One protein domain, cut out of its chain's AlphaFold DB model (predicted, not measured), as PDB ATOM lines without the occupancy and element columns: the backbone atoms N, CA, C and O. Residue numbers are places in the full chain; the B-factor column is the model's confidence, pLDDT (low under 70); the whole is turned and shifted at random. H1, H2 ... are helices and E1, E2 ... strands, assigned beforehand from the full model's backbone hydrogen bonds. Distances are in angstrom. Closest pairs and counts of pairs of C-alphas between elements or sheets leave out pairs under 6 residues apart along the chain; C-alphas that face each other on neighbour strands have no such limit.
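Overview. This is residues 2 to 106 of the 242 residues of an uncharacterized protein of Fervidicoccus sp (UniProt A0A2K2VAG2). A small three-stranded sheet, E1 E2 E3, has the long helix H4 on one face, crossing the strands with its first part and running on well past them, and the short helix H3 on the other face. The long loop of residues 25 to 49 runs out beside H4 and folds back to the sheet, while H1 and H2 make a small arm away from this body. The 105 printed residues hold, in chain order, H1 H2 E1 E2 E3 H3 H4; the sheet is mixed and the class is mixed, helices and strands. The whole is loose, with a radius of gyration of the C-alphas of 16.2 A, and flat, spanning 47 by 41 by 20 A.

Arrangement. Inner strand E2, residues 50 to 55, is parallel to E1, residues 22 to 24, at 24 degrees, with N 23 and O 50 2.9 A apart, within hydrogen-bond range. E2 forms an antiparallel hairpin with E3, residues 59 to 64, at 159 degrees; N 51 and O 63 are 2.8 A apart. H4, residues 86 to 105, and H3, residues 67 to 75, on opposite faces, give three layers, helices on both faces of a sheet. H4 runs across the strands, at 86 degrees to E2 on the local plane; their closest C-alphas, Ile 55 and Glu 87, are 6.6 A apart. H3 is over E3 and only just stands up from the sheet, rising 41 degrees; their closest C-alphas, Ala 64 and Arg 70, are 5.5 A apart. H1, residues 2 to 5, and H2, residues 9 to 17, are close but not clearly touching, C-alphas 5 and 11 being 6.3 A apart, and are not on the sheet. Every O i to N i+4 pair is within hydrogen-bond range in H2, H3 and H4; H1 is too short for one.

Along the chain. E2 spans 16.5 A and E3 16.8 A. H4 spans 28.6 A, from C-alpha 86 at (107.374, 144.088, 149.960) to C-alpha 105 at (121.422, 156.661, 128.401). H3 spans 12.6 A, H2 12.1 A, E1 6.9 A and H1 5.5 A, H1 beginning at C-alpha 2 at (128.371, 176.330, 150.489).

Size, cuts and confidence. The C-alphas farthest apart, of Pro 9 and Ser 84, are 48.8 A apart. The printed part has no cut, and the link from E1 to E2 is long, 25 residues. Mean pLDDT of the printed part is 93.4, and no printed residue is under 70.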
ATOM      1  N   ASP A   2     127.893 175.838 149.185       85.56
ATOM      2  CA  ASP A   2     128.371 176.330 150.489       85.56
ATOM      3  C   ASP A   2     129.874 176.666 150.462       85.56
ATOM      4  O   ASP A   2     130.267 177.750 150.865       85.56
ATOM      5  N   SER A   3     130.702 175.818 149.848       80.81
ATOM      6  CA  SER A   3     132.144 176.065 149.659       80.81
ATOM      7  C   SER A   3     132.508 177.237 148.734       80.81
ATOM      8  O   SER A   3     133.643 177.701 148.758       80.81
ATOM      9  N   LEU A   4     131.591 177.680 147.870       79.69
ATOM     10  CA  LEU A   4     131.840 178.723 146.865       79.69
ATOM     11  C   LEU A   4     131.302 180.087 147.279       79.69
ATOM     12  O   LEU A   4     131.848 181.103 146.866       79.69
ATOM     13  N   LEU A   5     130.181 180.089 147.995       86.00
ATOM     14  CA  LEU A   5     129.376 181.274 148.266       86.00
ATOM     15  C   LEU A   5     129.180 181.503 149.769       86.00
ATOM     16  O   LEU A   5     128.335 182.311 150.139       86.00
ATOM     17  N   SER A   6     129.927 180.818 150.639       82.12
ATOM     18  CA  SER A   6     129.855 180.993 152.099       82.12
ATOM     19  C   SER A   6     130.006 182.454 152.529       82.12
ATOM     20  O   SER A   6     129.301 182.901 153.433       82.12
ATOM     21  N   GLU A   7     130.888 183.196 151.856       87.50
ATOM     22  CA  GLU A   7     131.142 184.620 152.104       87.50
ATOM     23  C   GLU A   7     130.135 185.549 151.408       87.50
ATOM     24  O   GLU A   7     130.069 186.737 151.720       87.50
ATOM     25  N   ASP A   8     129.308 185.035 150.489       90.44
ATOM     26  CA  ASP A   8     128.298 185.848 149.821       90.44
ATOM     27  C   ASP A   8     127.139 186.168 150.784       90.44
ATOM     28  O   ASP A   8     126.449 185.257 151.261       90.44
ATOM     29  N   PRO A   9     126.846 187.454 151.055       90.38
ATOM     30  CA  PRO A   9     125.875 187.825 152.081       90.38
ATOM     31  C   PRO A   9     124.438 187.422 151.723       90.38
ATOM     32  O   PRO A   9     123.626 187.157 152.614       90.38
ATOM     33  N   PHE A  10     124.101 187.344 150.433       89.12
ATOM     34  CA  PHE A  10     122.759 186.975 149.989       89.12
ATOM     35  C   PHE A  10     122.559 185.462 149.996       89.12
ATOM     36  O   PHE A  10     121.483 184.993 150.377       89.12
ATOM     37  N   TYR A  11     123.576 184.704 149.586       90.38
ATOM     38  CA  TYR A  11     123.591 183.254 149.714       90.38
ATOM     39  C   TYR A  11     123.553 182.857 151.185       90.38
ATOM     40  O   TYR A  11     122.646 182.136 151.586       90.38
ATOM     41  N   GLY A  12     124.458 183.399 152.005       91.44
ATOM     42  CA  GLY A  12     124.551 183.089 153.427       91.44
ATOM     43  C   GLY A  12     123.254 183.386 154.179       91.44
ATOM     44  O   GLY A  12     122.807 182.563 154.977       91.44
ATOM     45  N   ARG A  13     122.589 184.515 153.888       91.88
ATOM     46  CA  ARG A  13     121.278 184.836 154.479       91.88
ATOM     47  C   ARG A  13     120.208 183.811 154.094       91.88
ATOM     48  O   ARG A  13     119.507 183.329 154.977       91.88
ATOM     49  N   ARG A  14     120.095 183.451 152.808       90.19
ATOM     50  CA  ARG A  14     119.132 182.431 152.351       90.19
ATOM     51  C   ARG A  14     119.440 181.063 152.948       90.19
ATOM     52  O   ARG A  14     118.542 180.410 153.461       90.19
ATOM     53  N   ARG A  15     120.712 180.665 152.928       90.75
ATOM     54  CA  ARG A  15     121.198 179.378 153.427       90.75
ATOM     55  C   ARG A  15     120.936 179.197 154.920       90.75
ATOM     56  O   ARG A  15     120.499 178.119 155.303       90.75
ATOM     57  N   ARG A  16     121.159 180.236 155.739       90.00
ATOM     58  CA  ARG A  16     120.844 180.241 157.182       90.00
ATOM     59  C   ARG A  16     119.344 180.287 157.477       90.00
ATOM     60  O   ARG A  16     118.929 179.833 158.532       90.00
ATOM     61  N   GLY A  17     118.541 180.833 156.563       92.00
ATOM     62  CA  GLY A  17     117.081 180.829 156.672       92.00
ATOM     63  C   GLY A  17     116.434 179.475 156.354       92.00
ATOM     64  O   GLY A  17     115.256 179.282 156.652       92.00
ATOM     65  N   LEU A  18     117.175 178.528 155.761       91.31
ATOM     66  CA  LEU A  18     116.674 177.175 155.524       91.31
ATOM     67  C   LEU A  18     116.513 176.450 156.858       91.31
ATOM     68  O   LEU A  18     117.488 176.159 157.545       91.31
ATOM     69  N   THR A  19     115.265 176.157 157.209       92.94
ATOM     70  CA  THR A  19     114.930 175.464 158.460       92.94
ATOM     71  C   THR A  19     114.821 173.952 158.263       92.94
ATOM     72  O   THR A  19     115.044 173.202 159.212       92.94
ATOM     73  N   TRP A  20     114.465 173.519 157.052       94.62
ATOM     74  CA  TRP A  20     114.258 172.121 156.685       94.62
ATOM     75  C   TRP A  20     114.708 171.869 155.244       94.62
ATOM     76  O   TRP A  20     114.462 172.694 154.361       94.62
ATOM     77  N   VAL A  21     115.314 170.712 155.007       95.50
ATOM     78  CA  VAL A  21     115.635 170.159 153.692       95.50
ATOM     79  C   VAL A  21     114.912 168.825 153.562       95.50
ATOM     80  O   VAL A  21     115.349 167.813 154.111       95.50
ATOM     81  N   ILE A  22     113.791 168.838 152.843       96.88
ATOM     82  CA  ILE A  22     112.987 167.646 152.565       96.88
ATOM     83  C   ILE A  22     113.195 167.252 151.104       96.88
ATOM     84  O   ILE A  22     113.096 168.105 150.220       96.88
ATOM     85  N   VAL A  23     113.504 165.981 150.852       96.81
ATOM     86  CA  VAL A  23     113.855 165.484 149.516       96.81
ATOM     87  C   VAL A  23     112.891 164.391 149.074       96.81
ATOM     88  O   VAL A  23     112.812 163.335 149.693       96.81
ATOM     89  N   GLU A  24     112.209 164.614 147.959       96.31
ATOM     90  CA  GLU A  24     111.518 163.540 147.252       96.31
ATOM     91  C   GLU A  24     112.527 162.706 146.454       96.31
ATOM     92  O   GLU A  24     113.325 163.235 145.674       96.31
ATOM     93  N   GLU A  25     112.498 161.395 146.648       96.56
ATOM     94  CA  GLU A  25     113.348 160.451 145.937       96.56
ATOM     95  C   GLU A  25     112.710 160.028 144.616       96.56
ATOM     96  O   GLU A  25     111.548 159.629 144.544       96.56
ATOM     97  N   CYS A  26     113.495 160.092 143.543       95.25
ATOM     98  CA  CYS A  26     112.989 159.868 142.196       95.25
ATOM     99  C   CYS A  26     113.011 158.377 141.821       95.25
ATOM    100  O   CYS A  26     114.046 157.846 141.421       95.25
ATOM    101  N   LEU A  27     111.855 157.716 141.860       95.56
ATOM    102  CA  LEU A  27     111.725 156.312 141.435       95.56
ATOM    103  C   LEU A  27     111.530 156.129 139.924       95.56
ATOM    104  O   LEU A  27     111.626 155.010 139.426       95.56
ATOM    105  N   GLU A  28     111.217 157.209 139.206       94.38
ATOM    106  CA  GLU A  28     110.897 157.195 137.775       94.38
ATOM    107  C   GLU A  28     111.573 158.395 137.082       94.38
ATOM    108  O   GLU A  28     110.964 159.450 136.891       94.38
ATOM    109  N   PRO A  29     112.873 158.293 136.745       95.44
ATOM    110  CA  PRO A  29     113.621 159.403 136.173       95.44
ATOM    111  C   PRO A  29     113.154 159.728 134.754       95.44
ATOM    112  O   PRO A  29     113.006 158.844 133.905       95.44
ATOM    113  N   GLY A  30     113.031 161.024 134.464       94.62
ATOM    114  CA  GLY A  30     112.729 161.513 133.121       94.62
ATOM    115  C   GLY A  30     113.782 161.110 132.079       94.62
ATOM    116  O   GLY A  30     114.936 160.808 132.392       94.62
ATOM    117  N   ILE A  31     113.405 161.164 130.798       95.44
ATOM    118  CA  ILE A  31     114.232 160.690 129.668       95.44
ATOM    119  C   ILE A  31     115.576 161.426 129.511       95.44
ATOM    120  O   ILE A  31     116.532 160.893 128.939       95.44
ATOM    121  N   PHE A  32     115.668 162.649 130.034       96.00
ATOM    122  CA  PHE A  32     116.876 163.474 129.990       96.00
ATOM    123  C   PHE A  32     117.729 163.368 131.254       96.00
ATOM    124  O   PHE A  32     118.835 163.903 131.279       96.00
ATOM    125  N   CYS A  33     117.243 162.708 132.305       95.19
ATOM    126  CA  CYS A  33     117.969 162.578 133.559       95.19
ATOM    127  C   CYS A  33     119.136 161.587 133.419       95.19
ATOM    128  O   CYS A  33     119.035 160.557 132.750       95.19
ATOM    129  N   PHE A  34     120.249 161.923 134.067       95.38
ATOM    130  CA  PHE A  34     121.464 161.115 134.193       95.38
ATOM    131  C   PHE A  34     122.151 161.328 135.558       95.38
ATOM    132  O   PHE A  34     123.364 161.173 135.692       95.38
ATOM    133  N   CYS A  35     121.396 161.703 136.600       94.44
ATOM    134  CA  CYS A  35     121.934 161.941 137.946       94.44
ATOM    135  C   CYS A  35     122.517 160.671 138.582       94.44
ATOM    136  O   CYS A  35     123.492 160.770 139.326       94.44
ATOM    137  N   GLY A  36     121.991 159.493 138.222       93.12
ATOM    138  CA  GLY A  36     122.563 158.194 138.594       93.12
ATOM    139  C   GLY A  36     123.938 157.932 137.973       93.12
ATOM    140  O   GLY A  36     124.783 157.313 138.614       93.12
ATOM    141  N   THR A  37     124.204 158.458 136.770       91.12
ATOM    142  CA  THR A  37     125.547 158.432 136.167       91.12
ATOM    143  C   THR A  37     126.491 159.350 136.929       91.12
ATOM    144  O   THR A  37     127.557 158.916 137.341       91.12
ATOM    145  N   MET A  38     126.054 160.582 137.209       89.50
ATOM    146  CA  MET A  38     126.845 161.554 137.975       89.50
ATOM    147  C   MET A  38     127.011 161.172 139.457       89.50
ATOM    148  O   MET A  38     127.645 161.906 140.211       89.50
ATOM    149  N   GLY A  39     126.359 160.096 139.913       90.44
ATOM    150  CA  GLY A  39     126.339 159.676 141.308       90.44
ATOM    151  C   GLY A  39     125.713 160.703 142.253       90.44
ATOM    152  O   GLY A  39     126.093 160.734 143.413       90.44
ATOM    153  N   THR A  40     124.792 161.553 141.797       91.38
ATOM    154  CA  THR A  40     124.174 162.642 142.596       91.38
ATOM    155  C   THR A  40     122.685 162.425 142.879       91.38
ATOM    156  O   THR A  40     122.043 163.257 143.510       91.38
ATOM    157  N   GLY A  41     122.138 161.303 142.420       92.25
ATOM    158  CA  GLY A  41     120.770 160.862 142.663       92.25
ATOM    159  C   GLY A  41     120.596 159.416 142.183       92.25
ATOM    160  O   GLY A  41     121.591 158.773 141.833       92.25
ATOM    161  N   PRO A  42     119.366 158.889 142.129       94.38
ATOM    162  CA  PRO A  42     118.096 159.585 142.364       94.38
ATOM    163  C   PRO A  42     117.717 159.757 143.846       94.38
ATOM    164  O   PRO A  42     116.821 160.543 144.145       94.38
ATOM    165  N   SER A  43     118.411 159.062 144.746       95.25
ATOM    166  CA  SER A  43     118.253 159.162 146.200       95.25
ATOM    167  C   SER A  43     119.341 160.048 146.812       95.25
ATOM    168  O   SER A  43     120.509 159.914 146.421       95.25
ATOM    169  N   PRO A  44     119.024 160.913 147.794       94.56
ATOM    170  CA  PRO A  44     120.045 161.635 148.538       94.56
ATOM    171  C   PRO A  44     120.825 160.669 149.443       94.56
ATOM    172  O   PRO A  44     120.272 159.687 149.956       94.56
ATOM    173  N   ARG A  45     122.120 160.949 149.621       91.81
ATOM    174  CA  ARG A  45     123.008 160.197 150.526       91.81
ATOM    175  C   ARG A  45     123.206 160.883 151.872       91.81
ATOM    176  O   ARG A  45     123.291 160.194 152.872       91.81
ATOM    177  N   GLU A  46     123.274 162.208 151.868       92.75
ATOM    178  CA  GLU A  46     123.624 163.049 153.017       92.75
ATOM    179  C   GLU A  46     123.101 164.478 152.794       92.75
ATOM    180  O   GLU A  46     122.708 164.828 151.672       92.75
ATOM    181  N   ASN A  47     123.169 165.313 153.834       91.75
ATOM    182  CA  ASN A  47     122.827 166.740 153.827       91.75
ATOM    183  C   ASN A  47     121.331 167.023 153.609       91.75
ATOM    184  O   ASN A  47     120.961 167.994 152.940       91.75
ATOM    185  N   PHE A  48     120.468 166.191 154.191       95.75
ATOM    186  CA  PHE A  48     119.020 166.399 154.210       95.75
ATOM    187  C   PHE A  48     118.443 166.133 155.605       95.75
ATOM    188  O   PHE A  48     119.071 165.492 156.442       95.75
ATOM    189  N   ASP A  49     117.245 166.639 155.888       97.62
ATOM    190  CA  ASP A  49     116.565 166.324 157.146       97.62
ATOM    191  C   ASP A  49     115.741 165.050 157.000       97.62
ATOM    192  O   ASP A  49     115.933 164.089 157.743       97.62
ATOM    193  N   ILE A  50     114.849 165.036 156.008       98.00
ATOM    194  CA  ILE A  50     113.966 163.910 155.701       98.00
ATOM    195  C   ILE A  50     113.966 163.694 154.190       98.00
ATOM    196  O   ILE A  50     113.876 164.649 153.421       98.00
ATOM    197  N   SER A  51     114.053 162.447 153.749       97.94
ATOM    198  CA  SER A  51     113.721 162.070 152.382       97.94
ATOM    199  C   SER A  51     112.519 161.144 152.369       97.94
ATOM    200  O   SER A  51     112.255 160.450 153.353       97.94
ATOM    201  N   TYR A  52     111.770 161.157 151.271       97.31
ATOM    202  CA  TYR A  52     110.644 160.254 151.094       97.31
ATOM    203  C   TYR A  52     110.540 159.729 149.666       97.31
ATOM    204  O   TYR A  52     110.894 160.419 148.713       97.31
ATOM    205  N   ALA A  53     110.015 158.518 149.516       97.00
ATOM    206  CA  ALA A  53     109.703 157.907 148.232       97.00
ATOM    207  C   ALA A  53     108.255 157.407 148.226       97.00
ATOM    208  O   ALA A  53     107.823 156.779 149.193       97.00
ATOM    209  N   SER A  54     107.524 157.651 147.137       95.56
ATOM    210  CA  SER A  54     106.156 157.148 146.966       95.56
ATOM    211  C   SER A  54     106.151 155.809 146.242       95.56
ATOM    212  O   SER A  54     106.613 155.710 145.105       95.56
ATOM    213  N   ILE A  55     105.590 154.779 146.874       94.38
ATOM    214  CA  ILE A  55     105.368 153.461 146.278       94.38
ATOM    215  C   ILE A  55     103.877 153.322 145.980       94.38
ATOM    216  O   ILE A  55     103.058 153.071 146.861       94.38
ATOM    217  N   GLY A  56     103.511 153.523 144.713       86.62
ATOM    218  CA  GLY A  56     102.103 153.611 144.332       86.62
ATOM    219  C   GLY A  56     101.437 154.854 144.931       86.62
ATOM    220  O   GLY A  56     102.073 155.904 145.031       86.62
ATOM    221  N   ARG A  57     100.150 154.740 145.282       85.69
ATOM    222  CA  ARG A  57      99.349 155.844 145.844       85.69
ATOM    223  C   ARG A  57      99.276 155.846 147.369       85.69
ATOM    224  O   ARG A  57      99.028 156.900 147.943       85.69
ATOM    225  N   ASP A  58      99.509 154.696 147.997       89.50
ATOM    226  CA  ASP A  58      99.114 154.467 149.391       89.50
ATOM    227  C   ASP A  58     100.303 154.230 150.334       89.50
ATOM    228  O   ASP A  58     100.115 154.093 151.541       89.50
ATOM    229  N   CYS A  59     101.534 154.189 149.813       94.44
ATOM    230  CA  CYS A  59     102.727 153.934 150.614       94.44
ATOM    231  C   CYS A  59     103.789 155.020 150.411       94.44
ATOM    232  O   CYS A  59     104.191 155.320 149.285       94.44
ATOM    233  N   LEU A  60     104.275 155.568 151.527       95.88
ATOM    234  CA  LEU A  60     105.437 156.447 151.591       95.88
ATOM    235  C   LEU A  60     106.522 155.779 152.434       95.88
ATOM    236  O   LEU A  60     106.264 155.325 153.547       95.88
ATOM    237  N   ILE A  61     107.746 155.766 151.918       96.31
ATOM    238  CA  ILE A  61     108.933 155.343 152.662       96.31
ATOM    239  C   ILE A  61     109.699 156.592 153.050       96.31
ATOM    240  O   ILE A  61     110.025 157.386 152.175       96.31
ATOM    241  N   PHE A  62     110.012 156.745 154.335       97.06
ATOM    242  CA  PHE A  62     110.773 157.875 154.858       97.06
ATOM    243  C   PHE A  62     112.179 157.448 155.278       97.06
ATOM    244  O   PHE A  62     112.381 156.349 155.791       97.06
ATOM    245  N   ARG A  63     113.151 158.346 155.106       96.00
ATOM    246  CA  ARG A  63     114.491 158.243 155.697       96.00
ATOM    247  C   ARG A  63     114.848 159.578 156.341       96.00
ATOM    248  O   ARG A  63     114.401 160.624 155.879       96.00
ATOM    249  N   ALA A  64     115.665 159.550 157.386       97.06
ATOM    250  CA  ALA A  64     116.214 160.753 158.005       97.06
ATOM    251  C   ALA A  64     117.737 160.667 158.064       97.06
ATOM    252  O   ALA A  64     118.290 159.611 158.370       97.06
ATOM    253  N   ASP A  65     118.392 161.793 157.804       97.25
ATOM    254  CA  ASP A  65     119.849 161.947 157.903       97.25
ATOM    255  C   ASP A  65     120.205 162.870 159.081       97.25
ATOM    256  O   ASP A  65     121.025 162.515 159.935       97.25
ATOM    257  N   SER A  66     119.493 163.992 159.230       96.62
ATOM    258  CA  SER A  66     119.672 164.894 160.371       96.62
ATOM    259  C   SER A  66     119.010 164.400 161.665       96.62
ATOM    260  O   SER A  66     118.012 163.675 161.669       96.62
ATOM    261  N   GLU A  67     119.542 164.864 162.799       96.69
ATOM    262  CA  GLU A  67     118.976 164.584 164.125       96.69
ATOM    263  C   GLU A  67     117.546 165.109 164.268       96.69
ATOM    264  O   GLU A  67     116.652 164.433 164.770       96.69
ATOM    265  N   LYS A  68     117.310 166.303 163.733       95.69
ATOM    266  CA  LYS A  68     115.999 166.937 163.709       95.69
ATOM    267  C   LYS A  68     114.993 166.135 162.873       95.69
ATOM    268  O   LYS A  68     113.833 166.014 163.264       95.69
ATOM    269  N   GLY A  69     115.431 165.559 161.753       97.12
ATOM    270  CA  GLY A  69     114.624 164.641 160.952       97.12
ATOM    271  C   GLY A  69     114.253 163.374 161.721       97.12
ATOM    272  O   GLY A  69     113.082 163.000 161.750       97.12
ATOM    273  N   ARG A  70     115.221 162.757 162.419       96.75
ATOM    274  CA  ARG A  70     114.980 161.570 163.260       96.75
ATOM    275  C   ARG A  70     113.956 161.832 164.364       96.75
ATOM    276  O   ARG A  70     113.057 161.017 164.544       96.75
ATOM    277  N   GLN A  71     114.049 162.975 165.046       96.75
ATOM    278  CA  GLN A  71     113.100 163.376 166.093       96.75
ATOM    279  C   GLN A  71     111.668 163.537 165.570       96.75
ATOM    280  O   GLN A  71     110.715 163.168 166.249       96.75
ATOM    281  N   VAL A  72     111.495 164.072 164.357       96.00
ATOM    282  CA  VAL A  72     110.160 164.175 163.755       96.00
ATOM    283  C   VAL A  72     109.622 162.807 163.379       96.00
ATOM    284  O   VAL A  72     108.485 162.498 163.731       96.00
ATOM    285  N   LEU A  73     110.417 161.972 162.707       95.94
ATOM    286  CA  LEU A  73     109.946 160.652 162.289       95.94
ATOM    287  C   LEU A  73     109.597 159.754 163.486       95.94
ATOM    288  O   LEU A  73     108.641 158.994 163.390       95.94
ATOM    289  N   SER A  74     110.294 159.879 164.623       95.19
ATOM    290  CA  SER A  74     109.958 159.133 165.847       95.19
ATOM    291  C   SER A  74     108.710 159.652 166.572       95.19
ATOM    292  O   SER A  74     108.106 158.913 167.346       95.19
ATOM    293  N   SER A  75     108.303 160.902 166.325       95.81
ATOM    294  CA  SER A  75     107.081 161.492 166.896       95.81
ATOM    295  C   SER A  75     105.796 161.094 166.158       95.81
ATOM    296  O   SER A  75     104.696 161.357 166.643       95.81
ATOM    297  N   ILE A  76     105.926 160.464 164.987       94.88
ATOM    298  CA  ILE A  76     104.814 160.030 164.141       94.88
ATOM    299  C   ILE A  76     104.687 158.507 164.252       94.88
ATOM    300  O   ILE A  76     105.680 157.793 164.364       94.88
ATOM    301  N   GLN A  77     103.459 157.993 164.196       94.06
ATOM    302  CA  GLN A  77     103.192 156.556 164.222       94.06
ATOM    303  C   GLN A  77     103.567 155.902 162.877       94.06
ATOM    304  O   GLN A  77     102.713 155.643 162.032       94.06
ATOM    305  N   LEU A  78     104.865 155.670 162.671       94.38
ATOM    306  CA  LEU A  78     105.423 154.993 161.501       94.38
ATOM    307  C   LEU A  78     105.746 153.528 161.817       94.38
ATOM    308  O   LEU A  78     106.104 153.180 162.941       94.38
ATOM    309  N   LYS A  79     105.642 152.669 160.801       93.31
ATOM    310  CA  LYS A  79     106.148 151.295 160.857       93.31
ATOM    311  C   LYS A  79     107.613 151.289 160.421       93.31
ATOM    312  O   LYS A  79     107.959 151.943 159.440       93.31
ATOM    313  N   GLU A  80     108.453 150.534 161.125       93.81
ATOM    314  CA  GLU A  80     109.839 150.324 160.707       93.81
ATOM    315  C   GLU A  80     109.892 149.635 159.334       93.81
ATOM    316  O   GLU A  80     109.159 148.683 159.067       93.81
ATOM    317  N   ALA A  81     110.725 150.172 158.441       92.44
ATOM    318  CA  ALA A  81     110.824 149.751 157.050       92.44
ATOM    319  C   ALA A  81     111.945 148.714 156.870       92.44
ATOM    320  O   ALA A  81     113.043 149.047 156.419       92.44
ATOM    321  N   ASP A  82     111.678 147.459 157.233       92.44
ATOM    322  CA  ASP A  82     112.630 146.350 157.087       92.44
ATOM    323  C   ASP A  82     112.469 145.573 155.759       92.44
ATOM    324  O   ASP A  82     111.512 145.758 155.005       92.44
ATOM    325  N   GLU A  83     113.433 144.700 155.441       91.12
ATOM    326  CA  GLU A  83     113.462 143.950 154.174       91.12
ATOM    327  C   GLU A  83     112.375 142.880 154.029       91.12
ATOM    328  O   GLU A  83     112.201 142.350 152.932       91.12
ATOM    329  N   SER A  84     111.631 142.543 155.084       92.25
ATOM    330  CA  SER A  84     110.485 141.636 154.982       92.25
ATOM    331  C   SER A  84     109.294 142.289 154.278       92.25
ATOM    332  O   SER A  84     108.495 141.579 153.668       92.25
ATOM    333  N   ILE A  85     109.215 143.625 154.293       93.81
ATOM    334  CA  ILE A  85     108.132 144.412 153.700       93.81
ATOM    335  C   ILE A  85     108.320 144.514 152.182       93.81
ATOM    336  O   ILE A  85     109.367 144.940 151.686       93.81
ATOM    337  N   ASP A  86     107.291 144.147 151.421       94.56
ATOM    338  CA  ASP A  86     107.374 144.088 149.960       94.56
ATOM    339  C   ASP A  86     107.560 145.473 149.324       94.56
ATOM    340  O   ASP A  86     108.344 145.614 148.383       94.56
ATOM    341  N   GLU A  87     106.956 146.526 149.878       95.19
ATOM    342  CA  GLU A  87     107.145 147.906 149.420       95.19
ATOM    343  C   GLU A  87     108.604 148.368 149.548       95.19
ATOM    344  O   GLU A  87     109.096 149.092 148.680       95.19
ATOM    345  N   VAL A  88     109.334 147.897 150.567       95.31
ATOM    346  CA  VAL A  88     110.767 148.190 150.746       95.31
ATOM    347  C   VAL A  88     111.601 147.504 149.663       95.31
ATOM    348  O   VAL A  88     112.527 148.113 149.115       95.31
ATOM    349  N   LYS A  89     111.259 146.263 149.293       95.69
ATOM    350  CA  LYS A  89     111.913 145.551 148.180       95.69
ATOM    351  C   LYS A  89     111.638 146.252 146.850       95.69
ATOM    352  O   LYS A  89     112.574 146.501 146.090       95.69
ATOM    353  N   ILE A  90     110.382 146.624 146.594       95.62
ATOM    354  CA  ILE A  90     109.965 147.351 145.386       95.62
ATOM    355  C   ILE A  90     110.707 148.684 145.285       95.62
ATOM    356  O   ILE A  90     111.218 149.029 144.221       95.62
ATOM    357  N   TYR A  91     110.804 149.424 146.388       96.31
ATOM    358  CA  TYR A  91     111.559 150.669 146.460       96.31
ATOM    359  C   TYR A  91     113.021 150.483 146.047       96.31
ATOM    360  O   TYR A  91     113.489 151.166 145.131       96.31
ATOM    361  N   LYS A  92     113.728 149.521 146.655       95.56
ATOM    362  CA  LYS A  92     115.132 149.227 146.328       95.56
ATOM    363  C   LYS A  92     115.299 148.862 144.849       95.56
ATOM    364  O   LYS A  92     116.151 149.438 144.172       95.56
ATOM    365  N   GLN A  93     114.433 147.989 144.333       96.38
ATOM    366  CA  GLN A  93     114.432 147.585 142.923       96.38
ATOM    367  C   GLN A  93     114.190 148.770 141.976       96.38
ATOM    368  O   GLN A  93     114.869 148.894 140.958       96.38
ATOM    369  N   ARG A  94     113.256 149.674 142.300       96.81
ATOM    370  CA  ARG A  94     112.964 150.865 141.481       96.81
ATOM    371  C   ARG A  94     114.110 151.872 141.480       96.81
ATOM    372  O   ARG A  94     114.405 152.445 140.429       96.81
ATOM    373  N   ILE A  95     114.778 152.076 142.616       96.62
ATOM    374  CA  ILE A  95     115.978 152.920 142.691       96.62
ATOM    375  C   ILE A  95     117.096 152.346 141.819       96.62
ATOM    376  O   ILE A  95     117.684 153.071 141.014       96.62
ATOM    377  N   GLU A  96     117.359 151.044 141.919       96.50
ATOM    378  CA  GLU A  96     118.383 150.380 141.112       96.50
ATOM    379  C   GLU A  96     118.055 150.443 139.612       96.50
ATOM    380  O   GLU A  96     118.886 150.876 138.807       96.50
ATOM    381  N   ALA A  97     116.811 150.130 139.235       96.38
ATOM    382  CA  ALA A  97     116.336 150.244 137.859       96.38
ATOM    383  C   ALA A  97     116.449 151.682 137.324       96.38
ATOM    384  O   ALA A  97     116.831 151.894 136.168       96.38
ATOM    385  N   SER A  98     116.177 152.685 138.163       96.25
ATOM    386  CA  SER A  98     116.332 154.101 137.821       96.25
ATOM    387  C   SER A  98     117.783 154.458 137.520       96.25
ATOM    388  O   SER A  98     118.057 155.071 136.484       96.25
ATOM    389  N   ILE A  99     118.717 154.047 138.382       95.31
ATOM    390  CA  ILE A  99     120.159 154.254 138.185       95.31
ATOM    391  C   ILE A  99     120.620 153.584 136.892       95.31
ATOM    392  O   ILE A  99     121.273 154.231 136.069       95.31
ATOM    393  N   GLU A 100     120.240 152.327 136.672       94.19
ATOM    394  CA  GLU A 100     120.638 151.582 135.480       94.19
ATOM    395  C   GLU A 100     120.056 152.201 134.202       94.19
ATOM    396  O   GLU A 100     120.762 152.355 133.204       94.19
ATOM    397  N   SER A 101     118.800 152.659 134.228       94.00
ATOM    398  CA  SER A 101     118.191 153.357 133.087       94.00
ATOM    399  C   SER A 101     118.964 154.625 132.702       94.00
ATOM    400  O   SER A 101     119.158 154.908 131.520       94.00
ATOM    401  N   MET A 102     119.456 155.373 133.693       94.00
ATOM    402  CA  MET A 102     120.246 156.585 133.490       94.00
ATOM    403  C   MET A 102     121.645 156.269 132.955       94.00
ATOM    404  O   MET A 102     122.079 156.895 131.986       94.00
ATOM    405  N   ARG A 103     122.306 155.249 133.513       91.06
ATOM    406  CA  ARG A 103     123.613 154.767 133.042       91.06
ATOM    407  C   ARG A 103     123.553 154.255 131.608       91.06
ATOM    408  O   ARG A 103     124.465 154.524 130.836       91.06
ATOM    409  N   LYS A 104     122.469 153.582 131.209       88.50
ATOM    410  CA  LYS A 104     122.254 153.156 129.815       88.50
ATOM    411  C   LYS A 104     122.174 154.335 128.843       88.50
ATOM    412  O   LYS A 104     122.702 154.238 127.740       88.50
ATOM    413  N   ARG A 105     121.547 155.449 129.239       85.44
ATOM    414  CA  ARG A 105     121.422 156.661 128.401       85.44
ATOM    415  C   ARG A 105     122.731 157.438 128.300       85.44
ATOM    416  O   ARG A 105     123.013 158.041 127.269       85.44
ATOM    417  N   PHE A 106     123.507 157.456 129.377       87.00
ATOM    418  CA  PHE A 106     124.781 158.153 129.438       87.00
ATOM    419  C   PHE A 106     125.726 157.400 130.365       87.00
ATOM    420  O   PHE A 106     125.578 157.457 131.585       87.00
TER     421      PHE A 106